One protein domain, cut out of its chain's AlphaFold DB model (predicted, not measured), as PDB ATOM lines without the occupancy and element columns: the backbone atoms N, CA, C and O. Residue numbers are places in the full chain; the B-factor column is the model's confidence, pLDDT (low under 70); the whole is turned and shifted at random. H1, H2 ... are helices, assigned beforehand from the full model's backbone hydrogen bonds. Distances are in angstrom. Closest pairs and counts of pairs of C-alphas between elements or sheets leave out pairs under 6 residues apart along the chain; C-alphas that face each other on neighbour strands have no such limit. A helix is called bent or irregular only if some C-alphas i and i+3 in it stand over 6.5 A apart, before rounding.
ATOM      1  N   GLN A 452     103.812 155.304 175.442       86.50
ATOM      2  CA  GLN A 452     104.120 154.234 174.486       86.50
ATOM      3  C   GLN A 452     103.011 153.173 174.438       86.50
ATOM      4  O   GLN A 452     102.592 152.717 173.367       86.50
ATOM      5  N   GLN A 453     102.496 152.778 175.603       86.62
ATOM      6  CA  GLN A 453     101.351 151.872 175.678       86.62
ATOM      7  C   GLN A 453     100.097 152.528 175.091       86.62
ATOM      8  O   GLN A 453      99.336 151.881 174.365       86.62
ATOM      9  N   PHE A 454      99.885 153.813 175.383       86.81
ATOM     10  CA  PHE A 454      98.774 154.577 174.825       86.81
ATOM     11  C   PHE A 454      98.858 154.679 173.294       86.81
ATOM     12  O   PHE A 454      97.866 154.424 172.611       86.81
ATOM     13  N   HIS A 455     100.044 154.964 172.758       88.88
ATOM     14  CA  HIS A 455     100.330 154.960 171.324       88.88
ATOM     15  C   HIS A 455      99.941 153.632 170.669       88.88
ATOM     16  O   HIS A 455      99.121 153.597 169.752       88.88
ATOM     17  N   THR A 456     100.422 152.515 171.219       91.19
ATOM     18  CA  THR A 456     100.109 151.173 170.699       91.19
ATOM     19  C   THR A 456      98.599 150.901 170.695       91.19
ATOM     20  O   THR A 456      98.061 150.377 169.717       91.19
ATOM     21  N   ARG A 457      97.885 151.308 171.757       89.69
ATOM     22  CA  ARG A 457      96.415 151.215 171.840       89.69
ATOM     23  C   ARG A 457      95.721 152.033 170.752       89.69
ATOM     24  O   ARG A 457      94.766 151.539 170.156       89.69
ATOM     25  N   ASN A 458      96.194 153.246 170.474       89.25
ATOM     26  CA  ASN A 458      95.622 154.096 169.430       89.25
ATOM     27  C   ASN A 458      95.838 153.517 168.036       89.25
ATOM     28  O   ASN A 458      94.893 153.484 167.250       89.25
ATOM     29  N   VAL A 459      97.047 153.031 167.739       92.44
ATOM     30  CA  VAL A 459      97.346 152.371 166.460       92.44
ATOM     31  C   VAL A 459      96.434 151.163 166.272       92.44
ATOM     32  O   VAL A 459      95.795 151.029 165.228       92.44
ATOM     33  N   ALA A 460      96.313 150.321 167.301       92.56
ATOM     34  CA  ALA A 460      95.436 149.160 167.267       92.56
ATOM     35  C   ALA A 460      93.968 149.566 167.037       92.56
ATOM     36  O   ALA A 460      93.318 149.043 166.134       92.56
ATOM     37  N   GLY A 461      93.460 150.533 167.809       90.75
ATOM     38  CA  GLY A 461      92.092 151.043 167.689       90.75
ATOM     39  C   GLY A 461      91.788 151.624 166.308       90.75
ATOM     40  O   GLY A 461      90.752 151.311 165.725       90.75
ATOM     41  N   ALA A 462      92.707 152.416 165.750       90.50
ATOM     42  CA  ALA A 462      92.569 152.979 164.411       90.50
ATOM     43  C   ALA A 462      92.494 151.884 163.338       90.50
ATOM     44  O   ALA A 462      91.643 151.956 162.457       90.50
ATOM     45  N   ARG A 463      93.329 150.844 163.439       90.19
ATOM     46  CA  ARG A 463      93.326 149.701 162.513       90.19
ATOM     47  C   ARG A 463      92.055 148.874 162.591       90.19
ATOM     48  O   ARG A 463      91.473 148.550 161.561       90.19
ATOM     49  N   PHE A 464      91.596 148.581 163.802       90.19
ATOM     50  CA  PHE A 464      90.322 147.899 164.003       90.19
ATOM     51  C   PHE A 464      89.170 148.670 163.357       90.19
ATOM     52  O   PHE A 464      88.381 148.098 162.610       90.19
ATOM     53  N   LEU A 465      89.099 149.984 163.588       88.81
ATOM     54  CA  LEU A 465      88.067 150.816 162.977       88.81
ATOM     55  C   LEU A 465      88.223 150.913 161.451       88.81
ATOM     56  O   LEU A 465      87.213 150.876 160.754       88.81
ATOM     57  N   GLU A 466      89.445 151.002 160.919       87.88
ATOM     58  CA  GLU A 466      89.713 150.983 159.471       87.88
ATOM     59  C   GLU A 466      89.093 149.732 158.825       87.88
ATOM     60  O   GLU A 466      88.295 149.853 157.893       87.88
ATOM     61  N   GLU A 467      89.359 148.550 159.384       86.75
ATOM     62  CA  GLU A 467      88.852 147.271 158.874       86.75
ATOM     63  C   GLU A 467      87.328 147.143 158.983       86.75
ATOM     64  O   GLU A 467      86.659 146.810 157.995       86.75
ATOM     65  N   VAL A 468      86.756 147.499 160.144       85.25
ATOM     66  CA  VAL A 468      85.296 147.536 160.353       85.25
ATOM     67  C   VAL A 468      84.623 148.413 159.295       85.25
ATOM     68  O   VAL A 468      83.581 148.051 158.743       85.25
ATOM     69  N   MET A 469      85.215 149.568 158.986       83.31
ATOM     70  CA  MET A 469      84.632 150.533 158.055       83.31
ATOM     71  C   MET A 469      84.839 150.155 156.583       83.31
ATOM     72  O   MET A 469      84.014 150.525 155.737       83.31
ATOM     73  N   HIS A 470      85.891 149.405 156.249       80.00
ATOM     74  CA  HIS A 470      86.101 148.870 154.899       80.00
ATOM     75  C   HIS A 470      85.189 147.681 154.578       80.00
ATOM     76  O   HIS A 470      84.868 147.470 153.401       80.00
ATOM     77  N   GLY A 471      84.697 146.980 155.606       67.88
ATOM     78  CA  GLY A 471      83.900 145.761 155.462       67.88
ATOM     79  C   GLY A 471      84.738 144.577 154.973       67.88
ATOM     80  O   GLY A 471      84.216 143.685 154.301       67.88
ATOM     81  N   GLU A 472      86.044 144.613 155.236       59.28
ATOM     82  CA  GLU A 472      87.006 143.577 154.873       59.28
ATOM     83  C   GLU A 472      87.088 142.569 156.025       59.28
ATOM     84  O   GLU A 472      87.817 142.781 156.984       59.28
ATOM     85  N   LYS A 473      86.304 141.483 155.918       57.50
ATOM     86  CA  LYS A 473      86.024 140.489 156.980       57.50
ATOM     87  C   LYS A 473      85.281 141.099 158.184       57.50
ATOM     88  O   LYS A 473      85.401 142.281 158.487       57.50
ATOM     89  N   ASP A 474      84.452 140.300 158.858       58.81
ATOM     90  CA  ASP A 474      83.894 140.727 160.144       58.81
ATOM     91  C   ASP A 474      85.084 140.920 161.087       58.81
ATOM     92  O   ASP A 474      85.798 139.953 161.351       58.81
ATOM     93  N   ALA A 475      85.351 142.157 161.524       66.50
ATOM     94  CA  ALA A 475      86.421 142.436 162.474       66.50
ATOM     95  C   ALA A 475      86.184 141.568 163.711       66.50
ATOM     96  O   ALA A 475      85.249 141.778 164.490       66.50
ATOM     97  N   SER A 476      86.986 140.519 163.812       75.75
ATOM     98  CA  SER A 476      86.720 139.396 164.686       75.75
ATOM     99  C   SER A 476      87.741 139.382 165.808       75.75
ATOM    100  O   SER A 476      88.906 139.758 165.651       75.75
ATOM    101  N   PHE A 477      87.260 138.953 166.966       78.56
ATOM    102  CA  PHE A 477      88.074 138.603 168.125       78.56
ATOM    103  C   PHE A 477      88.084 137.079 168.323       78.56
ATOM    104  O   PHE A 477      88.248 136.595 169.441       78.56
ATOM    105  N   GLY A 478      87.814 136.325 167.251       83.50
ATOM    106  CA  GLY A 478      87.997 134.882 167.195       83.50
ATOM    107  C   GLY A 478      89.467 134.525 167.385       83.50
ATOM    108  O   GLY A 478      90.357 135.297 167.023       83.50
ATOM    109  N   PHE A 479      89.724 133.367 167.988       86.06
ATOM    110  CA  PHE A 479      91.087 132.945 168.289       86.06
ATOM    111  C   PHE A 479      91.926 132.820 167.009       86.06
ATOM    112  O   PHE A 479      93.018 133.384 166.948       86.06
ATOM    113  N   ASP A 480      91.382 132.160 165.981       87.25
ATOM    114  CA  ASP A 480      92.057 131.961 164.694       87.25
ATOM    115  C   ASP A 480      92.384 133.299 164.009       87.25
ATOM    116  O   ASP A 480      93.505 133.495 163.547       87.25
ATOM    117  N   ASP A 481      91.458 134.264 164.033       87.50
ATOM    118  CA  ASP A 481      91.656 135.579 163.408       87.50
ATOM    119  C   ASP A 481      92.796 136.370 164.068       87.50
ATOM    120  O   ASP A 481      93.608 137.001 163.388       87.50
ATOM    121  N   ILE A 482      92.876 136.340 165.402       89.75
ATOM    122  CA  ILE A 482      93.953 137.005 166.145       89.75
ATOM    123  C   ILE A 482      95.282 136.260 165.967       89.75
ATOM    124  O   ILE A 482      96.329 136.895 165.811       89.75
ATOM    125  N   TYR A 483      95.247 134.926 165.949       90.81
ATOM    126  CA  TYR A 483      96.421 134.089 165.721       90.81
ATOM    127  C   TYR A 483      97.041 134.355 164.341       90.81
ATOM    128  O   TYR A 483      98.236 134.651 164.259       90.81
ATOM    129  N   GLU A 484      96.234 134.331 163.275       90.19
ATOM    130  CA  GLU A 484      96.669 134.660 161.911       90.19
ATOM    131  C   GLU A 484      97.222 136.085 161.832       90.19
ATOM    132  O   GLU A 484      98.300 136.320 161.279       90.19
ATOM    133  N   ARG A 485      96.526 137.046 162.453       90.44
ATOM    134  CA  ARG A 485      96.929 138.456 162.456       90.44
ATOM    135  C   ARG A 485      98.307 138.676 163.056       90.44
ATOM    136  O   ARG A 485      99.054 139.496 162.542       90.44
ATOM    137  N   LEU A 486      98.668 137.946 164.107       92.12
ATOM    138  CA  LEU A 486      99.983 138.040 164.748       92.12
ATOM    139  C   LEU A 486     101.098 137.290 163.992       92.12
ATOM    140  O   LEU A 486     102.197 137.117 164.531       92.12
ATOM    141  N   GLY A 487     100.830 136.856 162.755       89.88
ATOM    142  CA  GLY A 487     101.762 136.126 161.897       89.88
ATOM    143  C   GLY A 487     101.727 134.610 162.098       89.88
ATOM    144  O   GLY A 487     102.667 133.919 161.705       89.88
ATOM    145  N   GLY A 488     100.687 134.085 162.747       90.19
ATOM    146  CA  GLY A 488     100.450 132.652 162.844       90.19
ATOM    147  C   GLY A 488     100.019 132.054 161.503       90.19
ATOM    148  O   GLY A 488      99.291 132.677 160.738       90.19
ATOM    149  N   THR A 489     100.452 130.826 161.224       90.81
ATOM    150  CA  THR A 489      99.947 130.021 160.100       90.81
ATOM    151  C   THR A 489      99.474 128.661 160.601       90.81
ATOM    152  O   THR A 489      99.850 128.247 161.707       90.81
ATOM    153  N   GLU A 490      98.656 127.971 159.802       85.38
ATOM    154  CA  GLU A 490      98.161 126.624 160.112       85.38
ATOM    155  C   GLU A 490      99.327 125.635 160.285       85.38
ATOM    156  O   GLU A 490      99.347 124.850 161.232       85.38
ATOM    157  N   GLU A 491     100.368 125.737 159.454       85.44
ATOM    158  CA  GLU A 491     101.548 124.866 159.526       85.44
ATOM    159  C   GLU A 491     102.376 125.120 160.789       85.44
ATOM    160  O   GLU A 491     102.892 124.189 161.409       85.44
ATOM    161  N   ALA A 492     102.496 126.387 161.195       87.06
ATOM    162  CA  ALA A 492     103.242 126.778 162.385       87.06
ATOM    163  C   ALA A 492     102.449 126.576 163.686       87.06
ATOM    164  O   ALA A 492     103.005 126.751 164.771       87.06
ATOM    165  N   PHE A 493     101.164 126.217 163.603       85.75
ATOM    166  CA  PHE A 493     100.256 126.181 164.746       85.75
ATOM    167  C   PHE A 493     100.706 125.238 165.851       85.75
ATOM    168  O   PHE A 493     100.865 125.664 166.994       85.75
ATOM    169  N   VAL A 494     100.972 123.975 165.510       82.56
ATOM    170  CA  VAL A 494     101.398 122.958 166.485       82.56
ATOM    171  C   VAL A 494     102.682 123.396 167.188       82.56
ATOM    172  O   VAL A 494     102.781 123.328 168.411       82.56
ATOM    173  N   TYR A 495     103.632 123.926 166.422       85.25
ATOM    174  CA  TYR A 495     104.897 124.424 166.945       85.25
ATOM    175  C   TYR A 495     104.708 125.632 167.877       85.25
ATOM    176  O   TYR A 495     105.205 125.641 169.002       85.25
ATOM    177  N   ASN A 496     103.948 126.644 167.452       86.50
ATOM    178  CA  ASN A 496     103.663 127.833 168.260       86.50
ATOM    179  C   ASN A 496     102.905 127.472 169.546       86.50
ATOM    180  O   ASN A 496     103.209 128.003 170.618       86.50
ATOM    181  N   ASN A 497     101.968 126.527 169.450       84.94
ATOM    182  CA  ASN A 497     101.242 125.978 170.582       84.94
ATOM    183  C   ASN A 497     102.187 125.313 171.588       84.94
ATOM    184  O   ASN A 497     102.169 125.692 172.762       84.94
ATOM    185  N   ASN A 498     103.048 124.402 171.131       83.38
ATOM    186  CA  ASN A 498     104.025 123.714 171.978       83.38
ATOM    187  C   ASN A 498     105.008 124.694 172.622       83.38
ATOM    188  O   ASN A 498     105.236 124.645 173.827       83.38
ATOM    189  N   MET A 499     105.530 125.648 171.852       83.50
ATOM    190  CA  MET A 499     106.440 126.661 172.378       83.50
ATOM    191  C   MET A 499     105.771 127.529 173.444       83.50
ATOM    192  O   MET A 499     106.351 127.743 174.502       83.50
ATOM    193  N   SER A 500     104.533 127.984 173.223       87.00
ATOM    194  CA  SER A 500     103.799 128.750 174.242       87.00
ATOM    195  C   SER A 500     103.564 127.947 175.531       87.00
ATOM    196  O   SER A 500     103.607 128.526 176.614       87.00
ATOM    197  N   MET A 501     103.356 126.624 175.426       82.69
ATOM    198  CA  MET A 501     103.262 125.719 176.580       82.69
ATOM    199  C   MET A 501     104.588 125.621 177.323       82.69
ATOM    200  O   MET A 501     104.613 125.818 178.530       82.69
ATOM    201  N   ILE A 502     105.688 125.372 176.609       80.88
ATOM    202  CA  ILE A 502     107.029 125.276 177.196       80.88
ATOM    203  C   ILE A 502     107.372 126.567 177.950       80.88
ATOM    204  O   ILE A 502     107.850 126.521 179.079       80.88
ATOM    205  N   VAL A 503     107.081 127.729 177.359       82.69
ATOM    206  CA  VAL A 503     107.297 129.035 178.000       82.69
ATOM    207  C   VAL A 503     106.428 129.198 179.244       82.69
ATOM    208  O   VAL A 503     106.931 129.625 180.283       82.69
ATOM    209  N   PHE A 504     105.145 128.834 179.163       82.31
ATOM    210  CA  PHE A 504     104.237 128.846 180.309       82.31
ATOM    211  C   PHE A 504     104.745 127.960 181.447       82.31
ATOM    212  O   PHE A 504     104.796 128.391 182.593       82.31
ATOM    213  N   GLU A 505     105.179 126.750 181.124       76.19
ATOM    214  CA  GLU A 505     105.699 125.776 182.073       76.19
ATOM    215  C   GLU A 505     107.003 126.224 182.734       76.19
ATOM    216  O   GLU A 505     107.157 126.077 183.949       76.19
ATOM    217  N   ILE A 506     107.933 126.791 181.959       75.25
ATOM    218  CA  ILE A 506     109.149 127.409 182.495       75.25
ATOM    219  C   ILE A 506     108.754 128.537 183.449       75.25
ATOM    220  O   ILE A 506     109.225 128.558 184.582       75.25
ATOM    221  N   TRP A 507     107.867 129.442 183.030       77.00
ATOM    222  CA  TRP A 507     107.447 130.571 183.856       77.00
ATOM    223  C   TRP A 507     106.784 130.111 185.160       77.00
ATOM    224  O   TRP A 507     107.229 130.497 186.239       77.00
ATOM    225  N   ALA A 508     105.786 129.229 185.079       70.81
ATOM    226  CA  ALA A 508     105.068 128.680 186.228       70.81
ATOM    227  C   ALA A 508     106.007 128.028 187.245       70.81
ATOM    228  O   ALA A 508     105.935 128.321 188.434       70.81
ATOM    229  N   ARG A 509     106.954 127.211 186.779       69.00
ATOM    230  CA  ARG A 509     107.911 126.520 187.654       69.00
ATOM    231  C   ARG A 509     108.978 127.450 188.239       69.00
ATOM    232  O   ARG A 509     109.649 127.064 189.191       69.00
ATOM    233  N   CYS A 510     109.150 128.653 187.685       64.81
ATOM    234  CA  CYS A 510     110.187 129.605 188.085       64.81
ATOM    235  C   CYS A 510     109.701 130.772 188.946       64.81
ATOM    236  O   CYS A 510     110.547 131.461 189.513       64.81
ATOM    237  N   VAL A 511     108.396 131.040 189.039       59.66
ATOM    238  CA  VAL A 511     107.872 132.124 189.894       59.66
ATOM    239  C   VAL A 511     107.908 131.739 191.381       59.66
ATOM    240  O   VAL A 511     108.222 132.584 192.215       59.66
ATOM    241  N   ASP A 512     107.723 130.459 191.712       51.94
ATOM    242  CA  ASP A 512     107.708 129.971 193.105       51.94
ATOM    243  C   ASP A 512     109.098 129.884 193.751       51.94
ATOM    244  O   ASP A 512     109.225 129.915 194.974       51.94
ATOM    245  N   LEU A 513     110.150 129.770 192.937       54.88
ATOM    246  CA  LEU A 513     111.511 129.466 193.388       54.88
ATOM    247  C   LEU A 513     112.220 130.637 194.085       54.88
ATOM    248  O   LEU A 513     113.163 130.403 194.837       54.88
ATOM    249  N   ASP A 514     111.780 131.874 193.837       52.81
ATOM    250  CA  ASP A 514     112.574 133.068 194.144       52.81
ATOM    251  C   ASP A 514     111.849 134.111 195.003       52.81
ATOM    252  O   ASP A 514     112.483 135.088 195.385       52.81
ATOM    253  N   CYS A 515     110.562 133.936 195.338       53.22
ATOM    254  CA  CYS A 515     109.790 134.950 196.081       53.22
ATOM    255  C   CYS A 515     110.356 135.270 197.481       53.22
ATOM    256  O   CYS A 515     110.117 136.353 198.011       53.22
ATOM    257  N   GLU A 516     111.150 134.359 198.051       52.31
ATOM    258  CA  GLU A 516     111.846 134.525 199.336       52.31
ATOM    259  C   GLU A 516     113.314 134.990 199.179       52.31
ATOM    260  O   GLU A 516     114.011 135.193 200.174       52.31
ATOM    261  N   SER A 517     113.813 135.156 197.946       62.19
ATOM    262  CA  SER A 517     115.200 135.552 197.665       62.19
ATOM    263  C   SER A 517     115.394 137.074 197.757       62.19
ATOM    264  O   SER A 517     114.611 137.824 197.172       62.19
ATOM    265  N   PRO A 518     116.489 137.571 198.370       63.38
ATOM    266  CA  PRO A 518     116.855 138.993 198.327       63.38
ATOM    267  C   PRO A 518     117.066 139.535 196.903       63.38
ATOM    268  O   PRO A 518     117.010 140.742 196.683       63.38
ATOM    269  N   GLU A 519     117.317 138.650 195.932       66.75
ATOM    270  CA  GLU A 519     117.560 138.983 194.523       66.75
ATOM    271  C   GLU A 519     116.304 138.848 193.645       66.75
ATOM    272  O   GLU A 519     116.394 138.984 192.420       66.75
ATOM    273  N   TYR A 520     115.136 138.589 194.251       68.50
ATOM    274  CA  TYR A 520     113.880 138.324 193.547       68.50
ATOM    275  C   TYR A 520     113.567 139.368 192.476       68.50
ATOM    276  O   TYR A 520     113.318 139.008 191.329       68.50
ATOM    277  N   GLU A 521     113.644 140.657 192.814       65.88
ATOM    278  CA  GLU A 521     113.290 141.740 191.889       65.88
ATOM    279  C   GLU A 521     114.230 141.826 190.678       65.88
ATOM    280  O   GLU A 521     113.788 141.997 189.538       65.88
ATOM    281  N   THR A 522     115.532 141.626 190.891       71.38
ATOM    282  CA  THR A 522     116.525 141.595 189.807       71.38
ATOM    283  C   THR A 522     116.274 140.411 188.876       71.38
ATOM    284  O   THR A 522     116.315 140.543 187.651       71.38
ATOM    285  N   LEU A 523     115.991 139.242 189.448       69.81
ATOM    286  CA  LEU A 523     115.755 138.019 188.694       69.81
ATOM    287  C   LEU A 523     114.409 138.047 187.959       69.81
ATOM    288  O   LEU A 523     114.333 137.637 186.802       69.81
ATOM    289  N   ARG A 524     113.370 138.595 188.594       70.62
ATOM    290  CA  ARG A 524     112.059 138.882 188.000       70.62
ATOM    291  C   ARG A 524     112.199 139.801 186.793       70.62
ATOM    292  O   ARG A 524     111.690 139.469 185.727       70.62
ATOM    293  N   THR A 525     112.944 140.897 186.929       71.75
ATOM    294  CA  THR A 525     113.179 141.847 185.831       71.75
ATOM    295  C   THR A 525     113.882 141.171 184.652       71.75
ATOM    296  O   THR A 525     113.441 141.317 183.515       71.75
ATOM    297  N   LYS A 526     114.919 140.359 184.906       76.75
ATOM    298  CA  LYS A 526     115.621 139.594 183.856       76.75
ATOM    299  C   LYS A 526     114.730 138.554 183.171       76.75
ATOM    300  O   LYS A 526     114.791 138.409 181.955       76.75
ATOM    301  N   LYS A 527     113.892 137.841 183.930       77.06
ATOM    302  CA  LYS A 527     112.921 136.874 183.386       77.06
ATOM    303  C   LYS A 527     111.898 137.562 182.487       77.06
ATOM    304  O   LYS A 527     111.624 137.074 181.392       77.06
ATOM    305  N   LEU A 528     111.344 138.685 182.943       78.38
ATOM    306  CA  LEU A 528     110.385 139.465 182.170       78.38
ATOM    307  C   LEU A 528     111.036 140.038 180.907       78.38
ATOM    308  O   LEU A 528     110.448 139.942 179.834       78.38
ATOM    309  N   ASP A 529     112.255 140.565 181.005       81.25
ATOM    310  CA  ASP A 529     112.991 141.066 179.844       81.25
ATOM    311  C   ASP A 529     113.289 139.956 178.830       81.25
ATOM    312  O   ASP A 529     113.081 140.149 177.634       81.25
ATOM    313  N   TRP A 530     113.657 138.758 179.295       83.00
ATOM    314  CA  TRP A 530     113.796 137.582 178.438       83.00
ATOM    315  C   TRP A 530     112.478 137.223 177.750       83.00
ATOM    316  O   TRP A 530     112.460 137.094 176.534       83.00
ATOM    317  N   LEU A 531     111.363 137.149 178.480       82.44
ATOM    318  CA  LEU A 531     110.047 136.832 177.913       82.44
ATOM    319  C   LEU A 531     109.580 137.887 176.886       82.44
ATOM    320  O   LEU A 531     108.971 137.576 175.860       82.44
ATOM    321  N   LEU A 532     109.878 139.159 177.145       83.75
ATOM    322  CA  LEU A 532     109.580 140.265 176.236       83.75
ATOM    323  C   LEU A 532     110.569 140.338 175.066       83.75
ATOM    324  O   LEU A 532     110.199 140.817 173.995       83.75
ATOM    325  N   GLY A 533     111.797 139.844 175.222       78.88
ATOM    326  CA  GLY A 533     112.811 139.726 174.171       78.88
ATOM    327  C   GLY A 533     112.629 138.488 173.284       78.88
ATOM    328  O   GLY A 533     112.909 138.534 172.091       78.88
ATOM    329  N   TRP A 534     112.059 137.422 173.836       72.44
ATOM    330  CA  TRP A 534     111.967 136.075 173.275       72.44
ATOM    331  C   TRP A 534     110.623 135.489 173.735       72.44
ATOM    332  O   TRP A 534     110.511 135.214 174.926       72.44
ATOM    333  N   PRO A 535     109.536 135.430 172.927       75.69
ATOM    334  CA  PRO A 535     109.373 134.821 171.593       75.69
ATOM    335  C   PRO A 535     108.651 135.752 170.572       75.69
ATOM    336  O   PRO A 535     108.528 136.954 170.812       75.69
ATOM    337  N   SER A 536     108.165 135.249 169.424       87.88
ATOM    338  CA  SER A 536     107.333 136.042 168.487       87.88
ATOM    339  C   SER A 536     106.034 136.553 169.141       87.88
ATOM    340  O   SER A 536     105.569 135.986 170.133       87.88
ATOM    341  N   CYS A 537     105.420 137.611 168.590       90.81
ATOM    342  CA  CYS A 537     104.194 138.206 169.147       90.81
ATOM    343  C   CYS A 537     103.061 137.183 169.304       90.81
ATOM    344  O   CYS A 537     102.411 137.159 170.345       90.81
ATOM    345  N   VAL A 538     102.876 136.291 168.321       91.56
ATOM    346  CA  VAL A 538     101.866 135.222 168.382       91.56
ATOM    347  C   VAL A 538     102.114 134.250 169.540       91.56
ATOM    348  O   VAL A 538     101.192 133.945 170.291       91.56
ATOM    349  N   ARG A 539     103.363 133.816 169.766       90.75
ATOM    350  CA  ARG A 539     103.701 132.897 170.869       90.75
ATOM    351  C   ARG A 539     103.540 133.571 172.231       90.75
ATOM    352  O   ARG A 539     103.069 132.935 173.170       90.75
ATOM    353  N   PHE A 540     103.901 134.851 172.330       91.94
ATOM    354  CA  PHE A 540     103.720 135.633 173.551       91.94
ATOM    355  C   PHE A 540     102.236 135.842 173.877       91.94
ATOM    356  O   PHE A 540     101.814 135.638 175.012       91.94
ATOM    357  N   TRP A 541     101.422 136.173 172.875       92.81
ATOM    358  CA  TRP A 541      99.975 136.272 173.030       92.81
ATOM    359  C   TRP A 541      99.356 134.936 173.472       92.81
ATOM    360  O   TRP A 541      98.608 134.911 174.447       92.81
ATOM    361  N   MET A 542      99.736 133.809 172.854       90.62
ATOM    362  CA  MET A 542      99.287 132.477 173.291       90.62
ATOM    363  C   MET A 542      99.704 132.166 174.735       90.62
ATOM    364  O   MET A 542      98.915 131.607 175.497       90.62
ATOM    365  N   PHE A 543     100.914 132.561 175.141       89.75
ATOM    366  CA  PHE A 543     101.343 132.478 176.537       89.75
ATOM    367  C   PHE A 543     100.397 133.268 177.458       89.75
ATOM    368  O   PHE A 543      99.912 132.708 178.440       89.75
ATOM    369  N   LEU A 544     100.031 134.511 177.117       89.44
ATOM    370  CA  LEU A 544      99.058 135.290 177.897       89.44
ATOM    371  C   LEU A 544      97.678 134.614 177.965       89.44
ATOM    372  O   LEU A 544      97.028 134.661 179.010       89.44
ATOM    373  N   LYS A 545      97.239 133.919 176.907       88.75
ATOM    374  CA  LYS A 545      95.987 133.137 176.932       88.75
ATOM    375  C   LYS A 545      96.024 131.975 177.909       88.75
ATOM    376  O   LYS A 545      95.043 131.762 178.624       88.75
ATOM    377  N   ARG A 546      97.159 131.283 178.015       85.19
ATOM    378  CA  ARG A 546      97.372 130.254 179.047       85.19
ATOM    379  C   ARG A 546      97.371 130.851 180.442       85.19
ATOM    380  O   ARG A 546      96.733 130.301 181.334       85.19
ATOM    381  N   MET A 547      98.011 132.009 180.606       82.19
ATOM    382  CA  MET A 547      97.996 132.742 181.871       82.19
ATOM    383  C   MET A 547      96.566 133.107 182.288       82.19
ATOM    384  O   MET A 547      96.189 132.847 183.427       82.19
ATOM    385  N   ARG A 548      95.730 133.620 181.372       83.50
ATOM    386  CA  ARG A 548      94.307 133.889 181.660       83.50
ATOM    387  C   ARG A 548      93.549 132.634 182.043       83.50
ATOM    388  O   ARG A 548      92.777 132.677 182.993       83.50
ATOM    389  N   LEU A 549      93.767 131.532 181.327       79.31
ATOM    390  CA  LEU A 549      93.086 130.270 181.601       79.31
ATOM    391  C   LEU A 549      93.407 129.767 183.013       79.31
ATOM    392  O   LEU A 549      92.489 129.498 183.789       79.31
ATOM    393  N   ALA A 550      94.696 129.743 183.366       74.69
ATOM    394  CA  ALA A 550      95.173 129.403 184.706       74.69
ATOM    395  C   ALA A 550      94.602 130.343 185.788       74.69
ATOM    396  O   ALA A 550      94.423 129.945 186.937       74.69
ATOM    397  N   GLN A 551      94.270 131.581 185.411       71.50
ATOM    398  CA  GLN A 551      93.712 132.621 186.272       71.50
ATOM    399  C   GLN A 551      92.204 132.869 186.052       71.50
ATOM    400  O   GLN A 551      91.683 133.906 186.469       71.50
ATOM    401  N   SER A 552      91.447 131.958 185.446       67.94
ATOM    402  CA  SER A 552      89.988 132.110 185.327       67.94
ATOM    403  C   SER A 552      89.300 131.630 186.618       67.94
ATOM    404  O   SER A 552      89.727 130.658 187.237       67.94
ATOM    405  N   GLN A 553      88.318 132.380 187.144       50.97
ATOM    406  CA  GLN A 553      87.571 131.943 188.336       50.97
ATOM    407  C   GLN A 553      86.600 130.830 187.940       50.97
ATOM    408  O   GLN A 553      85.811 131.001 187.014       50.97
ATOM    409  N   GLY A 554      86.646 129.706 188.653       48.78
ATOM    410  CA  GLY A 554      85.761 128.581 188.383       48.78
ATOM    411  C   GLY A 554      86.257 127.628 187.303       48.78
ATOM    412  O   GLY A 554      85.420 126.923 186.745       48.78
ATOM    413  N   THR A 555      87.572 127.532 187.047       47.47
ATOM    414  CA  THR A 555      88.125 126.265 186.548       47.47
ATOM    415  C   THR A 555      87.653 125.182 187.514       47.47
ATOM    416  O   THR A 555      88.039 125.178 188.686       47.47
ATOM    417  N   PRO A 556      86.751 124.280 187.094       41.53
ATOM    418  CA  PRO A 556      86.434 123.142 187.934       41.53
ATOM    419  C   PRO A 556      87.717 122.296 188.029       41.53
ATOM    420  O   PRO A 556      88.684 122.560 187.320       41.53
ATOM    421  N   ARG A 557      87.752 121.263 188.873       46.81
ATOM    422  CA  ARG A 557      88.861 120.285 188.968       46.81
ATOM    423  C   ARG A 557      89.162 119.504 187.657       46.81
ATOM    424  O   ARG A 557      89.528 118.336 187.714       46.81
ATOM    425  N   TRP A 558      88.980 120.081 186.475       47.81
ATOM    426  CA  TRP A 558      89.583 119.625 185.229       47.81
ATOM    427  C   TRP A 558      91.048 120.044 185.335       47.81
ATOM    428  O   TRP A 558      91.348 121.232 185.415       47.81
ATOM    429  N   GLY A 559      91.923 119.058 185.527       51.09
ATOM    430  CA  GLY A 559      93.308 119.252 185.949       51.09
ATOM    431  C   GLY A 559      94.184 119.969 184.922       51.09
ATOM    432  O   GLY A 559      93.699 120.587 183.977       51.09
ATOM    433  N   ALA A 560      95.501 119.836 185.092       54.69
ATOM    434  CA  ALA A 560      96.530 120.334 184.175       54.69
ATOM    435  C   ALA A 560      96.186 120.148 182.675       54.69
ATOM    436  O   ALA A 560      96.534 120.994 181.860       54.69
ATOM    437  N   GLU A 561      95.421 119.105 182.332       55.59
ATOM    438  CA  GLU A 561      94.877 118.789 181.003       55.59
ATOM    439  C   GLU A 561      94.135 119.948 180.306       55.59
ATOM    440  O   GLU A 561      94.294 120.110 179.099       55.59
ATOM    441  N   ALA A 562      93.392 120.802 181.022       58.69
ATOM    442  CA  ALA A 562      92.655 121.913 180.401       58.69
ATOM    443  C   ALA A 562      93.582 123.011 179.850       58.69
ATOM    444  O   ALA A 562      93.264 123.648 178.851       58.69
ATOM    445  N   ILE A 563      94.760 123.202 180.456       59.78
ATOM    446  CA  ILE A 563      95.776 124.145 179.959       59.78
ATOM    447  C   ILE A 563      96.388 123.643 178.647       59.78
ATOM    448  O   ILE A 563      96.869 124.453 177.856       59.78
ATOM    449  N   HIS A 564      96.324 122.337 178.379       61.75
ATOM    450  CA  HIS A 564      96.792 121.733 177.133       61.75
ATOM    451  C   HIS A 564      95.748 121.791 175.999       61.75
ATOM    452  O   HIS A 564      96.116 121.555 174.847       61.75
ATOM    453  N   ASP A 565      94.486 122.146 176.283       66.06
ATOM    454  CA  ASP A 565      93.393 122.182 175.301       66.06
ATOM    455  C   ASP A 565      93.050 123.617 174.851       66.06
ATOM    456  O   ASP A 565      92.651 124.488 175.626       66.06
ATOM    457  N   ILE A 566      93.199 123.861 173.549       62.66
ATOM    458  CA  ILE A 566      93.040 125.169 172.900       62.66
ATOM    459  C   ILE A 566      91.566 125.554 172.734       62.66
ATOM    460  O   ILE A 566      91.249 126.740 172.631       62.66
ATOM    461  N   SER A 567      90.641 124.589 172.778       61.50
ATOM    462  CA  SER A 567      89.198 124.855 172.671       61.50
ATOM    463  C   SER A 567      88.667 125.769 173.790       61.50
ATOM    464  O   SER A 567      87.613 126.393 173.651       61.50
ATOM    465  N   PHE A 568      89.431 125.930 174.876       60.59
ATOM    466  CA  PHE A 568      89.124 126.845 175.974       60.59
ATOM    467  C   PHE A 568      89.543 128.300 175.718       60.59
ATOM    468  O   PHE A 568      89.029 129.203 176.386       60.59
ATOM    469  N   PHE A 569      90.423 128.566 174.747       67.62
ATOM    470  CA  PHE A 569      90.890 129.927 174.468       67.62
ATOM    471  C   PHE A 569      89.790 130.826 173.894       67.62
ATOM    472  O   PHE A 569      89.717 131.997 174.267       67.62
ATOM    473  N   GLU A 570      88.898 130.287 173.060       61.62
ATOM    474  CA  GLU A 570      87.823 131.063 172.423       61.62
ATOM    475  C   GLU A 570      86.764 131.579 173.408       61.62
ATOM    476  O   GLU A 570      86.243 132.687 173.233       61.62
ATOM    477  N   ASN A 571      86.454 130.791 174.442       58.50
ATOM    478  CA  ASN A 571      85.315 131.037 175.330       58.50
ATOM    479  C   ASN A 571      85.703 131.686 176.666       58.50
ATOM    480  O   ASN A 571      84.911 132.451 177.215       58.50
ATOM    481  N   CYS A 572      86.906 131.415 177.186       56.03
ATOM    482  CA  CYS A 572      87.275 131.779 178.562       56.03
ATOM    483  C   CYS A 572      88.445 132.769 178.671       56.03
ATOM    484  O   CYS A 572      88.698 133.278 179.762       56.03
ATOM    485  N   CYS A 573      89.152 133.068 177.572       69.38
ATOM    486  CA  CYS A 573      90.421 133.804 177.625       69.38
ATOM    487  C   CYS A 573      90.437 135.116 176.828       69.38
ATOM    488  O   CYS A 573      91.518 135.624 176.529       69.38
ATOM    489  N   ARG A 574      89.280 135.696 176.483       82.56
ATOM    490  CA  ARG A 574      89.240 137.023 175.842       82.56
ATOM    491  C   ARG A 574      89.759 138.100 176.791       82.56
ATOM    492  O   ARG A 574      89.439 138.094 177.979       82.56
ATOM    493  N   GLY A 575      90.546 139.030 176.261       86.75
ATOM    494  CA  GLY A 575      91.146 140.102 177.048       86.75
ATOM    495  C   GLY A 575      91.503 141.327 176.211       86.75
ATOM    496  O   GLY A 575      91.529 141.257 174.982       86.75
ATOM    497  N   PRO A 576      91.782 142.475 176.851       89.62
ATOM    498  CA  PRO A 576      92.136 143.708 176.143       89.62
ATOM    499  C   PRO A 576      93.410 143.598 175.291       89.62
ATOM    500  O   PRO A 576      93.592 144.388 174.370       89.62
ATOM    501  N   GLU A 577      94.289 142.629 175.552       91.75
ATOM    502  CA  GLU A 577      95.460 142.344 174.720       91.75
ATOM    503  C   GLU A 577      95.105 141.809 173.324       91.75
ATOM    504  O   GLU A 577      95.919 141.953 172.417       91.75
ATOM    505  N   ASP A 578      93.897 141.262 173.118       92.31
ATOM    506  CA  ASP A 578      93.430 140.824 171.790       92.31
ATOM    507  C   ASP A 578      93.286 142.003 170.838       92.31
ATOM    508  O   ASP A 578      93.669 141.934 169.673       92.31
ATOM    509  N   MET A 579      92.791 143.124 171.361       91.50
ATOM    510  CA  MET A 579      92.651 144.356 170.599       91.50
ATOM    511  C   MET A 579      94.011 144.843 170.094       91.50
ATOM    512  O   MET A 579      94.140 145.265 168.951       91.50
ATOM    513  N   LEU A 580      95.068 144.700 170.893       94.56
ATOM    514  CA  LEU A 580      96.406 145.144 170.506       94.56
ATOM    515  C   LEU A 580      96.976 144.379 169.307       94.56
ATOM    516  O   LEU A 580      97.844 144.910 168.622       94.56
ATOM    517  N   ALA A 581      96.459 143.194 168.971       92.94
ATOM    518  CA  ALA A 581      96.890 142.480 167.772       92.94
ATOM    519  C   ALA A 581      96.679 143.283 166.477       92.94
ATOM    520  O   ALA A 581      97.429 143.107 165.520       92.94
ATOM    521  N   TYR A 582      95.718 144.212 166.449       92.62
ATOM    522  CA  TYR A 582      95.473 145.088 165.299       92.62
ATOM    523  C   TYR A 582      96.589 146.102 165.039       92.62
ATOM    524  O   TYR A 582      96.650 146.654 163.944       92.62
ATOM    525  N   SER A 583      97.503 146.341 165.986       93.06
ATOM    526  CA  SER A 583      98.685 147.160 165.707       93.06
ATOM    527  C   SER A 583      99.823 146.375 165.051       93.06
ATOM    528  O   SER A 583     100.834 146.974 164.700       93.06
ATOM    529  N   TYR A 584      99.712 145.055 164.879       91.81
ATOM    530  CA  TYR A 584     100.689 144.259 164.133       91.81
ATOM    531  C   TYR A 584     100.396 144.307 162.620       91.81
ATOM    532  O   TYR A 584      99.228 144.295 162.235       91.81
ATOM    533  N   PRO A 585     101.416 144.339 161.739       89.12
ATOM    534  CA  PRO A 585     102.858 144.438 162.006       89.12
ATOM    535  C   PRO A 585     103.367 145.890 162.114       89.12
ATOM    536  O   PRO A 585     104.568 146.126 162.019       89.12
ATOM    537  N   VAL A 586     102.466 146.864 162.268       88.50
ATOM    538  CA  VAL A 586     102.774 148.304 162.235       88.50
ATOM    539  C   VAL A 586     103.655 148.739 163.416       88.50
ATOM    540  O   VAL A 586     104.574 149.532 163.236       88.50
ATOM    541  N   VAL A 587     103.404 148.203 164.612       88.56
ATOM    542  CA  VAL A 587     104.187 148.458 165.834       88.56
ATOM    543  C   VAL A 587     105.272 147.395 166.012       88.56
ATOM    544  O   VAL A 587     105.064 146.218 165.704       88.56
ATOM    545  N   GLN A 588     106.431 147.792 166.552       84.44
ATOM    546  CA  GLN A 588     107.555 146.882 166.779       84.44
ATOM    547  C   GLN A 588     107.179 145.722 167.711       84.44
ATOM    548  O   GLN A 588     106.465 145.888 168.699       84.44
ATOM    549  N   GLY A 589     107.733 144.533 167.450       87.25
ATOM    550  CA  GLY A 589     107.341 143.317 168.168       87.25
ATOM    551  C   GLY A 589     107.561 143.372 169.684       87.25
ATOM    552  O   GLY A 589     106.725 142.886 170.442       87.25
ATOM    553  N   ARG A 590     108.653 143.985 170.161       89.00
ATOM    554  CA  ARG A 590     108.903 144.135 171.608       89.00
ATOM    555  C   ARG A 590     107.935 145.127 172.255       89.00
ATOM    556  O   ARG A 590     107.394 144.826 173.314       89.00
ATOM    557  N   GLU A 591     107.678 146.259 171.606       89.31
ATOM    558  CA  GLU A 591     106.735 147.282 172.081       89.31
ATOM    559  C   GLU A 591     105.310 146.729 172.173       89.31
ATOM    560  O   GLU A 591     104.650 146.884 173.200       89.31
ATOM    561  N   LEU A 592     104.873 145.986 171.152       92.38
ATOM    562  CA  LEU A 592     103.578 145.312 171.155       92.38
ATOM    563  C   LEU A 592     103.460 144.311 172.311       92.38
ATOM    564  O   LEU A 592     102.466 144.321 173.035       92.38
ATOM    565  N   LYS A 593     104.484 143.477 172.535       92.38
ATOM    566  CA  LYS A 593     104.499 142.529 173.662       92.38
ATOM    567  C   LYS A 593     104.421 143.245 175.014       92.38
ATOM    568  O   LYS A 593     103.656 142.820 175.877       92.38
ATOM    569  N   ILE A 594     105.136 144.359 175.188       91.19
ATOM    570  CA  ILE A 594     105.044 145.193 176.399       91.19
ATOM    571  C   ILE A 594     103.617 145.726 176.584       91.19
ATOM    572  O   ILE A 594     103.070 145.646 177.684       91.19
ATOM    573  N   ALA A 595     102.988 146.235 175.523       92.00
ATOM    574  CA  ALA A 595     101.625 146.750 175.596       92.00
ATOM    575  C   ALA A 595     100.603 145.643 175.926       92.00
ATOM    576  O   ALA A 595      99.725 145.856 176.765       92.00
ATOM    577  N   MET A 596     100.743 144.459 175.316       93.06
ATOM    578  CA  MET A 596      99.931 143.268 175.606       93.06
ATOM    579  C   MET A 596     100.079 142.819 177.054       93.06
ATOM    580  O   MET A 596      99.078 142.572 177.722       93.06
ATOM    581  N   TYR A 597     101.315 142.774 177.554       91.12
ATOM    582  CA  TYR A 597     101.606 142.469 178.948       91.12
ATOM    583  C   TYR A 597     100.899 143.443 179.894       91.12
ATOM    584  O   TYR A 597     100.132 143.021 180.753       91.12
ATOM    585  N   LYS A 598     101.092 144.754 179.706       89.94
ATOM    586  CA  LYS A 598     100.487 145.779 180.569       89.94
ATOM    587  C   LYS A 598      98.959 145.741 180.524       89.94
ATOM    588  O   LYS A 598      98.317 145.742 181.568       89.94
ATOM    589  N   ALA A 599      98.370 145.606 179.331       90.75
ATOM    590  CA  ALA A 599      96.923 145.445 179.180       90.75
ATOM    591  C   ALA A 599      96.398 144.178 179.877       90.75
ATOM    592  O   ALA A 599      95.316 144.200 180.466       90.75
ATOM    593  N   PHE A 600      97.169 143.087 179.840       89.75
ATOM    594  CA  PHE A 600      96.847 141.878 180.581       89.75
ATOM    595  C   PHE A 600      96.837 142.127 182.090       89.75
ATOM    596  O   PHE A 600      95.837 141.812 182.734       89.75
ATOM    597  N   ILE A 601      97.898 142.727 182.637       85.94
ATOM    598  CA  ILE A 601      98.037 142.994 184.076       85.94
ATOM    599  C   ILE A 601      96.904 143.893 184.574       85.94
ATOM    600  O   ILE A 601      96.208 143.510 185.507       85.94
ATOM    601  N   GLU A 602      96.644 145.015 183.896       85.94
ATOM    602  CA  GLU A 602      95.554 145.941 184.248       85.94
ATOM    603  C   GLU A 602      94.191 145.236 184.293       85.94
ATOM    604  O   GLU A 602      93.385 145.448 185.201       85.94
ATOM    605  N   SER A 603      93.932 144.357 183.322       86.81
ATOM    606  CA  SER A 603      92.709 143.557 183.295       86.81
ATOM    607  C   SER A 603      92.646 142.553 184.441       86.81
ATOM    608  O   SER A 603      91.571 142.362 185.007       86.81
ATOM    609  N   MET A 604      93.760 141.902 184.778       81.50
ATOM    610  CA  MET A 604      93.794 140.943 185.880       81.50
ATOM    611  C   MET A 604      93.631 141.630 187.234       81.50
ATOM    612  O   MET A 604      92.889 141.117 188.072       81.50
ATOM    613  N   ASP A 605      94.234 142.801 187.418       81.81
ATOM    614  CA  ASP A 605      94.084 143.602 188.631       81.81
ATOM    615  C   ASP A 605      92.633 144.065 188.821       81.81
ATOM    616  O   ASP A 605      92.110 144.024 189.933       81.81
ATOM    617  N   LEU A 606      91.934 144.418 187.737       80.62
ATOM    618  CA  LEU A 606      90.512 144.763 187.796       80.62
ATOM    619  C   LEU A 606      89.632 143.563 188.183       80.62
ATOM    620  O   LEU A 606      88.668 143.715 188.930       80.62
ATOM    621  N   ILE A 607      89.944 142.368 187.671       77.25
ATOM    622  CA  ILE A 607      89.137 141.158 187.893       77.25
ATOM    623  C   ILE A 607      89.428 140.520 189.262       77.25
ATOM    624  O   ILE A 607      88.527 139.947 189.875       77.25
ATOM    625  N   ARG A 608      90.678 140.569 189.743       73.00
ATOM    626  CA  ARG A 608      91.146 139.805 190.919       73.00
ATOM    627  C   ARG A 608      91.763 140.648 192.042       73.00
ATOM    628  O   ARG A 608      92.109 140.079 193.082       73.00
ATOM    629  N   GLY A 609      91.876 141.960 191.861       71.38
ATOM    630  CA  GLY A 609      92.592 142.862 192.761       71.38
ATOM    631  C   GLY A 609      94.084 142.984 192.417       71.38
ATOM    632  O   GLY A 609      94.621 142.135 191.704       71.38
ATOM    633  N   PRO A 610      94.759 144.030 192.925       70.56
ATOM    634  CA  PRO A 610      96.140 144.349 192.580       70.56
ATOM    635  C   PRO A 610      97.118 143.238 192.973       70.56
ATOM    636  O   PRO A 610      96.939 142.560 193.988       70.56
ATOM    637  N   GLY A 611      98.183 143.085 192.182       64.69
ATOM    638  CA  GLY A 611      99.248 142.123 192.464       64.69
ATOM    639  C   GLY A 611      98.849 140.684 192.146       64.69
ATOM    640  O   GLY A 611      99.410 139.766 192.731       64.69
ATOM    641  N   ARG A 612      97.881 140.485 191.237       65.44
ATOM    642  CA  ARG A 612      97.412 139.172 190.744       65.44
ATOM    643  C   ARG A 612      97.811 138.901 189.283       65.44
ATOM    644  O   ARG A 612      97.272 138.004 188.634       65.44
ATOM    645  N   GLY A 613      98.755 139.684 188.764       64.31
ATOM    646  CA  GLY A 613      99.294 139.575 187.411       64.31
ATOM    647  C   GLY A 613     100.232 138.381 187.188       64.31
ATOM    648  O   GLY A 613     100.329 137.471 188.013       64.31
ATOM    649  N   VAL A 614     100.965 138.388 186.069       65.00
ATOM    650  CA  VAL A 614     101.917 137.326 185.668       65.00
ATOM    651  C   VAL A 614     102.975 137.027 186.749       65.00
ATOM    652  O   VAL A 614     103.493 135.915 186.836       65.00
ATOM    653  N   GLU A 615     103.261 138.009 187.597       62.97
ATOM    654  CA  GLU A 615     104.320 137.996 188.614       62.97
ATOM    655  C   GLU A 615     103.858 137.455 189.975       62.97
ATOM    656  O   GLU A 615     104.655 137.322 190.896       62.97
ATOM    657  N   SER A 616     102.574 137.124 190.107       58.31
ATOM    658  CA  SER A 616     101.940 136.709 191.368       58.31
ATOM    659  C   SER A 616     101.682 135.204 191.473       58.31
ATOM    660  O   SER A 616     100.921 134.754 192.333       58.31
ATOM    661  N   MET A 617     102.295 134.414 190.580       54.91
ATOM    662  CA  MET A 617     101.931 133.007 190.397       54.91
ATOM    663  C   MET A 617     102.127 132.104 191.615       54.91
ATOM    664  O   MET A 617     101.406 131.115 191.726       54.91
ATOM    665  N   GLY A 618     102.963 132.495 192.578       49.84
ATOM    666  CA  GLY A 618     103.172 131.733 193.815       49.84
ATOM    667  C   GLY A 618     102.016 131.722 194.813       49.84
ATOM    668  O   GLY A 618     102.123 131.082 195.857       49.84
ATOM    669  N   HIS A 619     100.900 132.388 194.509       45.09
ATOM    670  CA  HIS A 619      99.719 132.458 195.377       45.09
ATOM    671  C   HIS A 619      98.458 131.790 194.794       45.09
ATOM    672  O   HIS A 619      97.351 132.117 195.228       45.09
ATOM    673  N   PHE A 620      98.577 130.898 193.801       52.59
ATOM    674  CA  PHE A 620      97.414 130.266 193.159       52.59
ATOM    675  C   PHE A 620      97.116 128.840 193.646       52.59
ATOM    676  O   PHE A 620      98.005 127.993 193.679       52.59
ATOM    677  N   ASP A 621      95.825 128.544 193.851       42.03
ATOM    678  CA  ASP A 621      95.287 127.208 194.176       42.03
ATOM    679  C   ASP A 621      95.662 126.128 193.135       42.03
ATOM    680  O   ASP A 621      95.746 124.943 193.454       42.03
ATOM    681  N   LEU A 622      95.924 126.518 191.877       42.66
ATOM    682  CA  LEU A 622      96.376 125.602 190.817       42.66
ATOM    683  C   LEU A 622      97.756 124.981 191.132       42.66
ATOM    684  O   LEU A 622      98.059 123.879 190.682       42.66
ATOM    685  N   PHE A 623      98.568 125.682 191.930       48.03
ATOM    686  CA  PHE A 623      99.912 125.285 192.354       48.03
ATOM    687  C   PHE A 623      99.958 124.817 193.815       48.03
ATOM    688  O   PHE A 623     101.037 124.617 194.375       48.03
ATOM    689  N   ASP A 624      98.805 124.582 194.448       45.16
ATOM    690  CA  ASP A 624      98.743 123.790 195.683       45.16
ATOM    691  C   ASP A 624      99.038 122.304 195.431       45.16
ATOM    692  O   ASP A 624      99.312 121.567 196.379       45.16
ATOM    693  N   ASP A 625      99.068 121.863 194.163       49.81
ATOM    694  CA  ASP A 625      99.690 120.597 193.787       49.81
ATOM    695  C   ASP A 625     101.227 120.706 193.916       49.81
ATOM    696  O   ASP A 625     101.877 121.417 193.139       49.81
ATOM    697  N   PRO A 626     101.852 119.957 194.847       50.41
ATOM    698  CA  PRO A 626     103.298 119.962 195.041       50.41
ATOM    699  C   PRO A 626     104.101 119.508 193.811       50.41
ATOM    700  O   PRO A 626     105.324 119.613 193.833       50.41
ATOM    701  N   SER A 627     103.459 118.953 192.775       50.19
ATOM    702  CA  SER A 627     104.103 118.546 191.518       50.19
ATOM    703  C   SER A 627     104.655 119.725 190.705       50.19
ATOM    704  O   SER A 627     105.635 119.551 189.980       50.19
ATOM    705  N   TRP A 628     104.086 120.921 190.876       47.44
ATOM    706  CA  TRP A 628     104.518 122.143 190.196       47.44
ATOM    707  C   TRP A 628     105.565 122.938 190.985       47.44
ATOM    708  O   TRP A 628     106.307 123.724 190.398       47.44
ATOM    709  N   ARG A 629     105.686 122.682 192.297       51.84
ATOM    710  CA  ARG A 629     106.657 123.336 193.184       51.84
ATOM    711  C   ARG A 629     107.986 122.586 193.181       51.84
ATOM    712  O   ARG A 629     108.109 121.488 193.728       51.84
ATOM    713  N   ILE A 630     109.016 123.191 192.604       50.16
ATOM    714  CA  ILE A 630     110.378 122.644 192.591       50.16
ATOM    715  C   ILE A 630     111.190 123.354 193.689       50.16
ATOM    716  O   ILE A 630     111.084 124.565 193.797       50.16
ATOM    717  N   PRO A 631     111.998 122.668 194.517       46.28
ATOM    718  CA  PRO A 631     113.060 123.310 195.305       46.28
ATOM    719  C   PRO A 631     114.318 123.504 194.445       46.28
ATOM    720  O   PRO A 631     114.714 122.565 193.755       46.28
ATOM    721  N   THR A 632     114.965 124.671 194.487       47.97
ATOM    722  CA  THR A 632     116.104 125.055 193.624       47.97
ATOM    723  C   THR A 632     117.314 124.112 193.765       47.97
ATOM    724  O   THR A 632     117.868 124.016 194.859       47.97
ATOM    725  N   PRO A 633     117.797 123.447 192.689       45.47
ATOM    726  CA  PRO A 633     119.039 122.670 192.742       45.47
ATOM    727  C   PRO A 633     120.063 123.045 191.646       45.47
ATOM    728  O   PRO A 633     120.980 122.270 191.389       45.47
ATOM    729  N   MET A 634     119.911 124.183 190.953       47.50
ATOM    730  CA  MET A 634     120.801 124.611 189.858       47.50
ATOM    731  C   MET A 634     121.558 125.901 190.200       47.50
ATOM    732  O   MET A 634     120.941 126.814 190.750       47.50
ATOM    733  N   PRO A 635     122.846 126.034 189.817       53.41
ATOM    734  CA  PRO A 635     123.507 127.331 189.765       53.41
ATOM    735  C   PRO A 635     122.738 128.246 188.811       53.41
ATOM    736  O   PRO A 635     122.456 127.866 187.669       53.41
ATOM    737  N   ILE A 636     122.418 129.449 189.286       52.75
ATOM    738  CA  ILE A 636     121.637 130.466 188.572       52.75
ATOM    739  C   ILE A 636     122.214 130.734 187.159       52.75
ATOM    740  O   ILE A 636     121.483 131.012 186.218       52.75
ATOM    741  N   GLU A 637     123.508 130.530 186.944       52.62
ATOM    742  CA  GLU A 637     124.231 130.762 185.682       52.62
ATOM    743  C   GLU A 637     123.704 130.000 184.443       52.62
ATOM    744  O   GLU A 637     123.978 130.408 183.320       52.62
ATOM    745  N   HIS A 638     122.934 128.917 184.605       56.34
ATOM    746  CA  HIS A 638     122.476 128.081 183.478       56.34
ATOM    747  C   HIS A 638     121.084 128.448 182.939       56.34
ATOM    748  O   HIS A 638     120.608 127.825 181.985       56.34
ATOM    749  N   TRP A 639     120.411 129.430 183.541       62.66
ATOM    750  CA  TRP A 639     119.070 129.825 183.118       62.66
ATOM    751  C   TRP A 639     119.072 130.578 181.774       62.66
ATOM    752  O   TRP A 639     120.013 131.326 181.494       62.66
ATOM    753  N   PRO A 640     118.005 130.453 180.954       62.62
ATOM    754  CA  PRO A 640     117.898 131.135 179.660       62.62
ATOM    755  C   PRO A 640     118.096 132.654 179.740       62.62
ATOM    756  O   PRO A 640     118.736 133.232 178.871       62.62
ATOM    757  N   TRP A 641     117.604 133.284 180.809       64.19
ATOM    758  CA  TRP A 641     117.695 134.730 181.058       64.19
ATOM    759  C   TRP A 641     119.040 135.194 181.642       64.19
ATOM    760  O   TRP A 641     119.202 136.377 181.931       64.19
ATOM    761  N   ASN A 642     120.000 134.285 181.843       58.22
ATOM    762  CA  ASN A 642     121.361 134.609 182.286       58.22
ATOM    763  C   ASN A 642     122.411 134.457 181.175       58.22
ATOM    764  O   ASN A 642     123.581 134.758 181.401       58.22
ATOM    765  N   LYS A 643     122.008 134.030 179.972       59.47
ATOM    766  CA  LYS A 643     122.857 134.083 178.777       59.47
ATOM    767  C   LYS A 643     122.751 135.479 178.161       59.47
ATOM    768  O   LYS A 643     121.641 135.979 177.994       59.47
ATOM    769  N   GLU A 644     123.881 136.105 177.822       45.31
ATOM    770  CA  GLU A 644     123.871 137.338 177.023       45.31
ATOM    771  C   GLU A 644     123.095 137.077 175.727       45.31
ATOM    772  O   GLU A 644     123.382 136.118 175.004       45.31
ATOM    773  N   ILE A 645     122.083 137.904 175.457       48.25
ATOM    774  CA  ILE A 645     121.337 137.862 174.201       48.25
ATOM    775  C   ILE A 645     122.322 138.280 173.107       48.25
ATOM    776  O   ILE A 645     122.565 139.466 172.894       48.25
TER     777      ILE A 645
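Overview. This is residues 452 to 645 of the 899 residues of an uncharacterized protein of Trichoderma longibrachiatum ATCC 18648 (UniProt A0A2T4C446). The core is a pair of helices, H5 and H9, side by side and running the same way; H8 folds back along H9 as a hairpin, H1 crosses H8 and meets H9 with its first residues, 452 to 457, and H3 crosses H5 on a side away from H9. H4 meets H9 near its beginning, short H2, H6, H7 and H10 fill in round this core, and residues 620 to 645 trail round the outside with no named element. The printed part has 194 residues with ten named helices, H1 to H10 in chain order, and no named strand: class all helix. It is compact, with a radius of gyration of the C-alphas of 17.1 A and spans of 56 by 40 by 36 A.

Arrangement. Start at H9, residues 589 to 608, a hub with four helices touching it. H5, residues 537 to 550, also touches four; it touches H9 at a shallow tilt of 14 degrees, the same way, closest at the C-alphas of Cys 537 and Gly 589, 6.1 A. H8, residues 576 to 583, forms a helical hairpin with H9, at 20 degrees; the C-alphas of Glu 577 and Met 596 come closest, 4.7 A. Look next at H1, residues 452 to 470: with residues 456 to 464 alone it touches H8, only just about perpendicular at 73 degrees, closest at the C-alphas of Ala 460 and Ser 583, 4.1 A. H3, residues 493 to 511, touches H5 with residues 496 to 504 alone, at a steep tilt of 57 degrees; the C-alphas of Ser 500 and Phe 543 come closest, 5.0 A. H4, residues 520 to 533, touches H9 at the C-alphas of Leu 532 and Arg 590, 6.1 A, with residues 532 to 533 alone. H2, residues 479 to 485, touches H8; H7, residues 566 to 572, touches H5; H6, residues 560 to 564, only just touches H5, with 3 pairs of C-alphas within 8 A; H10, residues 614 to 619, touches H3. H1 and H3 are apart. In H1, H2, H3, H4, H5 and H9 every O i to N i+4 pair is within hydrogen-bond range; H6 has 0 of 1, H7 1 of 3, H8 0 of 4 and H10 0 of 2, beside O i to N i+3 counts of 2 of 2, 1 of 4, 5 of 5 and 1 of 3.

Along the chain. Find C-alpha 589 at (107.341, 143.317, 168.168); from there H9 runs 28.1 A to C-alpha 608. H1 begins at C-alpha 452, (104.120, 154.234, 174.486), and runs 27.1 A; H3 spans 26.9 A, H5 20.0 A and H4 19.5 A. H10 ends at C-alpha 619, (99.719, 132.458, 195.377), and is irregular: C-alphas 615 and 618 are 8.2 A apart.

Size, cuts and confidence. The two C-alphas farthest apart, those of His 470 and Pro 633, are 56.6 A apart. The printed part has no cut, and no link is long. Mean pLDDT of the printed part is 74.1; 76 residues are under 70, among them 552 to 573 and 611 to 645.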